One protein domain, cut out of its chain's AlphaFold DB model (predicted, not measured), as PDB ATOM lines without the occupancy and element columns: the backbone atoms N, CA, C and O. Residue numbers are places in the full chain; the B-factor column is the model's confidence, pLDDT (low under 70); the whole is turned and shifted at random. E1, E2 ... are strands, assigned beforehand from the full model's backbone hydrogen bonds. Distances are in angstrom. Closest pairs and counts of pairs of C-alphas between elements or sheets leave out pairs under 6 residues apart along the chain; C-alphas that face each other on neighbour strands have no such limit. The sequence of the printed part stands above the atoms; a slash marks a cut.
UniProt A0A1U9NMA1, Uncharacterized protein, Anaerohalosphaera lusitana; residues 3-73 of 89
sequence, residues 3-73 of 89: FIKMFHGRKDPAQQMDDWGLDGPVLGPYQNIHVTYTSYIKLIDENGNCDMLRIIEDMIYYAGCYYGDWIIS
ATOM      1  N   PHE A   3     207.629 190.490 231.776       94.31
ATOM      2  CA  PHE A   3     207.731 190.724 233.206       94.31
ATOM      3  C   PHE A   3     208.524 189.588 233.822       94.31
ATOM      4  O   PHE A   3     208.445 188.459 233.333       94.31
ATOM      5  N   ILE A   4     209.236 189.873 234.905       95.12
ATOM      6  CA  ILE A   4     209.920 188.865 235.712       95.12
ATOM      7  C   ILE A   4     209.303 188.836 237.109       95.12
ATOM      8  O   ILE A   4     209.187 189.868 237.759       95.12
ATOM      9  N   LYS A   5     208.874 187.662 237.567       94.81
ATOM     10  CA  LYS A   5     208.387 187.435 238.933       94.81
ATOM     11  C   LYS A   5     209.400 186.578 239.674       94.81
ATOM     12  O   LYS A   5     209.848 185.582 239.116       94.81
ATOM     13  N   MET A   6     209.712 186.960 240.907       95.12
ATOM     14  CA  MET A   6     210.650 186.262 241.786       95.12
ATOM     15  C   MET A   6     209.919 185.535 242.922       95.12
ATOM     16  O   MET A   6     208.906 186.031 243.418       95.12
ATOM     17  N   PHE A   7     210.445 184.386 243.344       95.19
ATOM     18  CA  PHE A   7     209.884 183.536 244.399       95.19
ATOM     19  C   PHE A   7     210.985 182.992 245.320       95.19
ATOM     20  O   PHE A   7     212.177 183.145 245.041       95.19
ATOM     21  N   HIS A   8     210.587 182.332 246.412       95.81
ATOM     22  CA  HIS A   8     211.505 181.687 247.359       95.81
ATOM     23  C   HIS A   8     212.529 182.653 247.966       95.81
ATOM     24  O   HIS A   8     213.723 182.351 248.048       95.81
ATOM     25  N   GLY A   9     212.065 183.846 248.349       96.75
ATOM     26  CA  GLY A   9     212.907 184.895 248.904       96.75
ATOM     27  C   GLY A   9     213.396 184.571 250.315       96.75
ATOM     28  O   GLY A   9     212.598 184.273 251.203       96.75
ATOM     29  N   ARG A  10     214.705 184.700 250.539       96.94
ATOM     30  CA  ARG A  10     215.381 184.509 251.834       96.94
ATOM     31  C   ARG A  10     216.315 185.670 252.156       96.94
ATOM     32  O   ARG A  10     216.722 186.410 251.261       96.94
ATOM     33  N   LYS A  11     216.615 185.878 253.441       96.62
ATOM     34  CA  LYS A  11     217.515 186.962 253.896       96.62
ATOM     35  C   LYS A  11     218.980 186.544 253.946       96.62
ATOM     36  O   LYS A  11     219.849 187.404 253.844       96.62
ATOM     37  N   ASP A  12     219.227 185.247 254.059       95.56
ATOM     38  CA  ASP A  12     220.548 184.635 253.997       95.56
ATOM     39  C   ASP A  12     220.550 183.621 252.837       95.56
ATOM     40  O   ASP A  12     219.678 182.745 252.815       95.56
ATOM     41  N   PRO A  13     221.463 183.732 251.853       95.12
ATOM     42  CA  PRO A  13     221.531 182.800 250.729       95.12
ATOM     43  C   PRO A  13     221.796 181.354 251.170       95.12
ATOM     44  O   PRO A  13     221.294 180.431 250.528       95.12
ATOM     45  N   ALA A  14     222.499 181.156 252.292       95.19
ATOM     46  CA  ALA A  14     222.822 179.842 252.842       95.19
ATOM     47  C   ALA A  14     221.692 179.242 253.700       95.19
ATOM     48  O   ALA A  14     221.802 178.096 254.159       95.19
ATOM     49  N   GLN A  15     220.609 179.996 253.928       94.62
ATOM     50  CA  GLN A  15     219.456 179.539 254.696       94.62
ATOM     51  C   GLN A  15     218.880 178.257 254.084       94.62
ATOM     52  O   GLN A  15     218.461 178.233 252.925       94.62
ATOM     53  N   GLN A  16     218.809 177.198 254.892       92.81
ATOM     54  CA  GLN A  16     218.043 176.004 254.549       92.81
ATOM     55  C   GLN A  16     216.556 176.330 254.689       92.81
ATOM     56  O   GLN A  16     216.102 176.690 255.774       92.81
ATOM     57  N   MET A  17     215.827 176.249 253.581       90.19
ATOM     58  CA  MET A  17     214.407 176.586 253.523       90.19
ATOM     59  C   MET A  17     213.556 175.352 253.825       90.19
ATOM     60  O   MET A  17     213.750 174.299 253.218       90.19
ATOM     61  N   ASP A  18     212.604 175.494 254.743       89.38
ATOM     62  CA  ASP A  18     211.577 174.499 255.068       89.38
ATOM     63  C   ASP A  18     210.177 174.894 254.553       89.38
ATOM     64  O   ASP A  18     209.255 174.075 254.582       89.38
ATOM     65  N   ASP A  19     210.030 176.111 254.017       91.44
ATOM     66  CA  ASP A  19     208.814 176.651 253.408       91.44
ATOM     67  C   ASP A  19     209.077 177.380 252.065       91.44
ATOM     68  O   ASP A  19     210.144 177.264 251.457       91.44
ATOM     69  N   TRP A  20     208.073 178.116 251.569       91.69
ATOM     70  CA  TRP A  20     208.129 178.860 250.301       91.69
ATOM     71  C   TRP A  20     208.840 180.224 250.396       91.69
ATOM     72  O   TRP A  20     209.004 180.888 249.373       91.69
ATOM     73  N   GLY A  21     209.254 180.670 251.583       94.88
ATOM     74  CA  GLY A  21     209.903 181.963 251.795       94.88
ATOM     75  C   GLY A  21     209.062 183.186 251.418       94.88
ATOM     76  O   GLY A  21     207.831 183.155 251.349       94.88
ATOM     77  N   LEU A  22     209.749 184.308 251.190       94.38
ATOM     78  CA  LEU A  22     209.131 185.571 250.790       94.38
ATOM     79  C   LEU A  22     208.710 185.530 249.317       94.38
ATOM     80  O   LEU A  22     209.514 185.231 248.430       94.38
ATOM     81  N   ASP A  23     207.461 185.909 249.055       93.94
ATOM     82  CA  ASP A  23     206.968 186.130 247.699       93.94
ATOM     83  C   ASP A  23     207.510 187.466 247.160       93.94
ATOM     84  O   ASP A  23     207.275 188.525 247.744       93.94
ATOM     85  N   GLY A  24     208.280 187.417 246.070       92.31
ATOM     86  CA  GLY A  24     208.969 188.585 245.512       92.31
ATOM     87  C   GLY A  24     208.069 189.462 244.637       92.31
ATOM     88  O   GLY A  24     206.951 189.075 244.305       92.31
ATOM     89  N   PRO A  25     208.511 190.649 244.205       92.88
ATOM     90  CA  PRO A  25     207.712 191.491 243.315       92.88
ATOM     91  C   PRO A  25     207.633 190.927 241.887       92.88
ATOM     92  O   PRO A  25     208.457 190.107 241.463       92.88
ATOM     93  N   VAL A  26     206.644 191.399 241.122       94.12
ATOM     94  CA  VAL A  26     206.656 191.306 239.655       94.12
ATOM     95  C   VAL A  26     207.315 192.575 239.125       94.12
ATOM     96  O   VAL A  26     206.768 193.658 239.304       94.12
ATOM     97  N   LEU A  27     208.454 192.462 238.446       93.25
ATOM     98  CA  LEU A  27     209.124 193.605 237.832       93.25
ATOM     99  C   LEU A  27     208.743 193.739 236.358       93.25
ATOM    100  O   LEU A  27     208.808 192.772 235.591       93.25
ATOM    101  N   GLY A  28     208.371 194.951 235.957       92.25
ATOM    102  CA  GLY A  28     208.081 195.298 234.569       92.25
ATOM    103  C   GLY A  28     207.069 196.435 234.428       92.25
ATOM    104  O   GLY A  28     206.730 197.097 235.408       92.25
ATOM    105  N   PRO A  29     206.556 196.667 233.209       93.69
ATOM    106  CA  PRO A  29     206.862 195.944 231.973       93.69
ATOM    107  C   PRO A  29     208.240 196.291 231.388       93.69
ATOM    108  O   PRO A  29     208.655 197.446 231.415       93.69
ATOM    109  N   TYR A  30     208.896 195.306 230.773       95.56
ATOM    110  CA  TYR A  30     210.124 195.481 229.992       95.56
ATOM    111  C   TYR A  30     209.918 195.053 228.537       95.56
ATOM    112  O   TYR A  30     209.077 194.205 228.229       95.56
ATOM    113  N   GLN A  31     210.689 195.633 227.625       96.56
ATOM    114  CA  GLN A  31     210.727 195.210 226.231       96.56
ATOM    115  C   GLN A  31     211.559 193.935 226.073       96.56
ATOM    116  O   GLN A  31     211.115 193.006 225.403       96.56
ATOM    117  N   ASN A  32     212.729 193.877 226.722       95.19
ATOM    118  CA  ASN A  32     213.649 192.742 226.652       95.19
ATOM    119  C   ASN A  32     214.229 192.399 228.029       95.19
ATOM    120  O   ASN A  32     214.453 193.279 228.860       95.19
ATOM    121  N   ILE A  33     214.524 191.114 228.237       95.75
ATOM    122  CA  ILE A  33     215.272 190.612 229.394       95.75
ATOM    123  C   ILE A  33     216.465 189.818 228.867       95.75
ATOM    124  O   ILE A  33     216.288 188.879 228.092       95.75
ATOM    125  N   HIS A  34     217.676 190.185 229.286       95.25
ATOM    126  CA  HIS A  34     218.907 189.493 228.901       95.25
ATOM    127  C   HIS A  34     219.567 188.877 230.125       95.25
ATOM    128  O   HIS A  34     219.870 189.583 231.082       95.25
ATOM    129  N   VAL A  35     219.860 187.581 230.064       92.81
ATOM    130  CA  VAL A  35     220.658 186.886 231.079       92.81
ATOM    131  C   VAL A  35     222.039 186.623 230.496       92.81
ATOM    132  O   VAL A  35     222.165 186.159 229.365       92.81
ATOM    133  N   THR A  36     223.095 186.960 231.234       90.56
ATOM    134  CA  THR A  36     224.479 186.801 230.764       90.56
ATOM    135  C   THR A  36     225.298 186.047 231.802       90.56
ATOM    136  O   THR A  36     225.435 186.514 232.930       90.56
ATOM    137  N   TYR A  37     225.808 184.873 231.408       89.75
ATOM    138  CA  TYR A  37     226.639 183.973 232.226       89.75
ATOM    139  C   TYR A  37     226.097 183.717 233.639       89.75
ATOM    140  O   TYR A  37     226.874 183.563 234.578       89.75
ATOM    141  N   THR A  38     224.771 183.757 233.811       86.25
ATOM    142  CA  THR A  38     224.115 183.606 235.121       86.25
ATOM    143  C   THR A  38     224.694 184.551 236.187       86.25
ATOM    144  O   THR A  38     224.709 184.244 237.364       86.25
ATOM    145  N   SER A  39     225.210 185.712 235.771       91.06
ATOM    146  CA  SER A  39     225.824 186.697 236.673       91.06
ATOM    147  C   SER A  39     224.949 187.939 236.830       91.06
ATOM    148  O   SER A  39     224.876 188.534 237.903       91.06
ATOM    149  N   TYR A  40     224.272 188.332 235.748       93.69
ATOM    150  CA  TYR A  40     223.426 189.519 235.710       93.69
ATOM    151  C   TYR A  40     222.206 189.286 234.826       93.69
ATOM    152  O   TYR A  40     222.288 188.603 233.796       93.69
ATOM    153  N   ILE A  41     221.107 189.931 235.204       96.25
ATOM    154  CA  ILE A  41     219.899 190.050 234.396       96.25
ATOM    155  C   ILE A  41     219.719 191.523 234.051       96.25
ATOM    156  O   ILE A  41     219.579 192.356 234.941       96.25
ATOM    157  N   LYS A  42     219.729 191.850 232.760       95.88
ATOM    158  CA  LYS A  42     219.428 193.196 232.266       95.88
ATOM    159  C   LYS A  42     217.959 193.288 231.896       95.88
ATOM    160  O   LYS A  42     217.463 192.430 231.164       95.88
ATOM    161  N   LEU A  43     217.302 194.338 232.368       95.94
ATOM    162  CA  LEU A  43     215.896 194.626 232.125       95.94
ATOM    163  C   LEU A  43     215.823 195.903 231.289       95.94
ATOM    164  O   LEU A  43     216.224 196.966 231.755       95.94
ATOM    165  N   ILE A  44     215.387 195.783 230.035       96.06
ATOM    166  CA  ILE A  44     215.410 196.891 229.074       96.06
ATOM    167  C   ILE A  44     213.981 197.354 228.820       96.06
ATOM    168  O   ILE A  44     213.160 196.557 228.360       96.06
ATOM    169  N   ASP A  45     213.677 198.613 229.126       94.62
ATOM    170  CA  ASP A  45     212.363 199.206 228.862       94.62
ATOM    171  C   ASP A  45     212.201 199.652 227.395       94.62
ATOM    172  O   ASP A  45     213.118 199.549 226.581       94.62
ATOM    173  N   GLU A  46     211.010 200.134 227.038       94.88
ATOM    174  CA  GLU A  46     210.694 200.589 225.673       94.88
ATOM    175  C   GLU A  46     211.487 201.825 225.214       94.88
ATOM    176  O   GLU A  46     211.577 202.081 224.014       94.88
ATOM    177  N   ASN A  47     212.069 202.581 226.150       95.00
ATOM    178  CA  ASN A  47     212.890 203.757 225.866       95.00
ATOM    179  C   ASN A  47     214.383 203.401 225.772       95.00
ATOM    180  O   ASN A  47     215.212 204.281 225.544       95.00
ATOM    181  N   GLY A  48     214.737 202.124 225.954       92.19
ATOM    182  CA  GLY A  48     216.116 201.649 225.972       92.19
ATOM    183  C   GLY A  48     216.836 201.861 227.305       92.19
ATOM    184  O   GLY A  48     218.047 201.638 227.366       92.19
ATOM    185  N   ASN A  49     216.133 202.257 228.375       94.00
ATOM    186  CA  ASN A  49     216.727 202.289 229.710       94.00
ATOM    187  C   ASN A  49     217.032 200.860 230.153       94.00
ATOM    188  O   ASN A  49     216.222 199.956 229.944       94.00
ATOM    189  N   CYS A  50     218.199 200.661 230.760       93.88
ATOM    190  CA  CYS A  50     218.679 199.349 231.164       93.88
ATOM    191  C   CYS A  50     218.888 199.312 232.674       93.88
ATOM    192  O   CYS A  50     219.890 199.824 233.174       93.88
ATOM    193  N   ASP A  51     217.991 198.627 233.370       93.00
ATOM    194  CA  ASP A  51     218.196 198.246 234.759       93.00
ATOM    195  C   ASP A  51     218.929 196.902 234.841       93.00
ATOM    196  O   ASP A  51     219.001 196.142 233.866       93.00
ATOM    197  N   MET A  52     219.495 196.596 236.007       94.06
ATOM    198  CA  MET A  52     220.273 195.381 236.219       94.06
ATOM    199  C   MET A  52     219.952 194.757 237.572       94.06
ATOM    200  O   MET A  52     219.954 195.446 238.582       94.06
ATOM    201  N   LEU A  53     219.738 193.444 237.576       96.00
ATOM    202  CA  LEU A  53     219.708 192.611 238.774       96.00
ATOM    203  C   LEU A  53     220.965 191.751 238.819       96.00
ATOM    204  O   LEU A  53     221.419 191.239 237.786       96.00
ATOM    205  N   ARG A  54     221.509 191.559 240.019       95.69
ATOM    206  CA  ARG A  54     222.635 190.652 240.246       95.69
ATOM    207  C   ARG A  54     222.126 189.254 240.550       95.69
ATOM    208  O   ARG A  54     221.152 189.088 241.282       95.69
ATOM    209  N   ILE A  55     222.829 188.261 240.022       96.56
ATOM    210  CA  ILE A  55     222.715 186.887 240.496       96.56
ATOM    211  C   ILE A  55     223.887 186.652 241.447       96.56
ATOM    212  O   ILE A  55     225.046 186.855 241.078       96.56
ATOM    213  N   ILE A  56     223.578 186.312 242.694       95.50
ATOM    214  CA  ILE A  56     224.553 185.974 243.728       95.50
ATOM    215  C   ILE A  56     224.391 184.485 244.006       95.50
ATOM    216  O   ILE A  56     223.305 184.046 244.373       95.50
ATOM    217  N   GLU A  57     225.473 183.734 243.797       92.44
ATOM    218  CA  GLU A  57     225.452 182.269 243.719       92.44
ATOM    219  C   GLU A  57     224.520 181.808 242.589       92.44
ATOM    220  O   GLU A  57     224.877 181.949 241.420       92.44
ATOM    221  N   ASP A  58     223.329 181.317 242.906       92.81
ATOM    222  CA  ASP A  58     222.292 180.905 241.959       92.81
ATOM    223  C   ASP A  58     220.978 181.691 242.124       92.81
ATOM    224  O   ASP A  58     219.974 181.372 241.490       92.81
ATOM    225  N   MET A  59     220.985 182.756 242.933       96.81
ATOM    226  CA  MET A  59     219.797 183.518 243.317       96.81
ATOM    227  C   MET A  59     219.809 184.939 242.772       96.81
ATOM    228  O   MET A  59     220.835 185.617 242.795       96.81
ATOM    229  N   ILE A  60     218.642 185.457 242.395       97.25
ATOM    230  CA  ILE A  60     218.491 186.890 242.123       97.25
ATOM    231  C   ILE A  60     218.502 187.653 243.448       97.25
ATOM    232  O   ILE A  60     217.695 187.370 244.332       97.25
ATOM    233  N   TYR A  61     219.368 188.658 243.571       96.69
ATOM    234  CA  TYR A  61     219.352 189.578 244.703       96.69
ATOM    235  C   TYR A  61     218.503 190.813 244.388       96.69
ATOM    236  O   TYR A  61     218.721 191.482 243.380       96.69
ATOM    237  N   TYR A  62     217.529 191.112 245.250       96.38
ATOM    238  CA  TYR A  62     216.740 192.341 245.177       96.38
ATOM    239  C   TYR A  62     216.114 192.693 246.532       96.38
ATOM    240  O   TYR A  62     215.572 191.837 247.229       96.38
ATOM    241  N   ALA A  63     216.149 193.972 246.903       93.94
ATOM    242  CA  ALA A  63     215.593 194.536 248.134       93.94
ATOM    243  C   ALA A  63     216.054 193.815 249.417       93.94
ATOM    244  O   ALA A  63     215.284 193.619 250.364       93.94
ATOM    245  N   GLY A  64     217.327 193.403 249.450       95.56
ATOM    246  CA  GLY A  64     217.891 192.659 250.576       95.56
ATOM    247  C   GLY A  64     217.319 191.249 250.723       95.56
ATOM    248  O   GLY A  64     217.280 190.741 251.841       95.56
ATOM    249  N   CYS A  65     216.796 190.663 249.646       97.06
ATOM    250  CA  CYS A  65     216.345 189.279 249.573       97.06
ATOM    251  C   CYS A  65     217.073 188.555 248.440       97.06
ATOM    252  O   CYS A  65     217.362 189.151 247.403       97.06
ATOM    253  N   TYR A  66     217.295 187.262 248.633       97.75
ATOM    254  CA  TYR A  66     217.824 186.340 247.640       97.75
ATOM    255  C   TYR A  66     216.693 185.420 247.185       97.75
ATOM    256  O   TYR A  66     216.112 184.715 248.006       97.75
ATOM    257  N   TYR A  67     216.342 185.460 245.905       97.62
ATOM    258  CA  TYR A  67     215.233 184.705 245.329       97.62
ATOM    259  C   TYR A  67     215.769 183.524 244.529       97.62
ATOM    260  O   TYR A  67     216.553 183.714 243.598       97.62
ATOM    261  N   GLY A  68     215.348 182.315 244.904       95.69
ATOM    262  CA  GLY A  68     215.812 181.076 244.268       95.69
ATOM    263  C   GLY A  68     215.206 180.828 242.889       95.69
ATOM    264  O   GLY A  68     215.860 180.250 242.030       95.69
ATOM    265  N   ASP A  69     213.987 181.318 242.659       94.88
ATOM    266  CA  ASP A  69     213.237 181.021 241.443       94.88
ATOM    267  C   ASP A  69     212.730 182.306 240.801       94.88
ATOM    268  O   ASP A  69     212.345 183.269 241.478       94.88
ATOM    269  N   TRP A  70     212.654 182.299 239.472       94.62
ATOM    270  CA  TRP A  70     212.015 183.362 238.717       94.62
ATOM    271  C   TRP A  70     211.290 182.839 237.481       94.62
ATOM    272  O   TRP A  70     211.693 181.864 236.849       94.62
ATOM    273  N   ILE A  71     210.218 183.533 237.101       94.06
ATOM    274  CA  ILE A  71     209.471 183.288 235.865       94.06
ATOM    275  C   ILE A  71     209.468 184.550 235.018       94.06
ATOM    276  O   ILE A  71     209.195 185.638 235.524       94.06
ATOM    277  N   ILE A  72     209.685 184.379 233.713       94.19
ATOM    278  CA  ILE A  72     209.466 185.419 232.707       94.19
ATOM    279  C   ILE A  72     208.134 185.144 232.002       94.19
ATOM    280  O   ILE A  72     207.920 184.052 231.481       94.19
ATOM    281  N   SER A  73     207.231 186.128 231.980       92.50
ATOM    282  CA  SER A  73     205.904 186.003 231.361       92.50
ATOM    283  C   SER A  73     205.531 187.245 230.553       92.50
ATOM    284  O   SER A  73     205.872 188.365 230.926       92.50
TER     285      SER A  73
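Overview. This is residues 3 to 73 of the 89 residues of an uncharacterized protein of Anaerohalosphaera lusitana (UniProt A0A1U9NMA1). One seven-stranded sheet folds back on itself into a curled, partly barrel-like shape: E2 and E1 make one leaf, E6, E5, E4 and E3 make the other, and the bent strand E7 is the hinge between them. The edge strands E2 and E3 follow each other along the chain and meet only through the single residue between them, while the long link from residue 11 to 25 and the E4 to E5 turn reach to opposite ends of the longest axis. The printed part has 71 residues, with no named helix and seven named strands, E1 to E7 along the chain; the sheet's order is E2, E1, E7, E6, E5, E4, E3, with antiparallel neighbours throughout, and the class is all strand. The whole is compact, with a radius of gyration of the C-alphas of 12.3 A, yet elongated in outline, spanning 40 by 21 by 18 A.

Along the chain. E7, residues 65 to 73, is the longest strand by residues and measures 21.2 A, ending at C-alpha 73 (205.904, 186.003, 231.361). E1, residues 3 to 10, measures 21.1 A and begins at C-alpha 3 (207.731, 190.724, 233.206). E2 is residues 26 to 30, 11.1 A. In the other leaf, E6 is residues 59 to 62, 9.5 A; E5 is residues 50 to 56, 19.3 A, beginning at C-alpha 50 (218.679, 199.349, 231.164); E4 is residues 40 to 44, 12.8 A; and E3 is residues 32 to 36, 13.0 A.

Arrangement. The sheet is strongly twisted, and E7 bends by 75 degrees at residue 68. E7 is antiparallel to E1 at 153 degrees, with N 5 and O 71 2.9 A apart, and forms a hairpin with E6, where N 67 and O 60 are 2.8 A apart. E1 and E2 form a hairpin, with N 27 and O 4 2.8 A apart. E5 is staggered: it pairs with E6 over residues 54 to 56, with N 61 and O 54 2.9 A apart, and with E4 over residues 50 to 54, with N 53 and O 41 2.9 A apart. E3 and E4 form a hairpin at 163 degrees, with N 42 and O 34 2.8 A apart. E3, E4, E5, E6 and E7 form a meander, each strand the antiparallel neighbour of the one before. In this folded sheet, one sheet bent back into two facing leaves, the closest C-alphas of E2 and E4 are those of Tyr 30 and Ile 44, 5.5 A apart. E1 and E5 are apart.

Size, cuts and confidence. The two C-alphas farthest apart are those of Asp 18 and Asn 47, at 41.4 A. The printed part has no cut. The link from E1 to E2 is long, with 15 residues; the other links are tight. The mean pLDDT of the printed part is 94.4, and no printed residue is under 70.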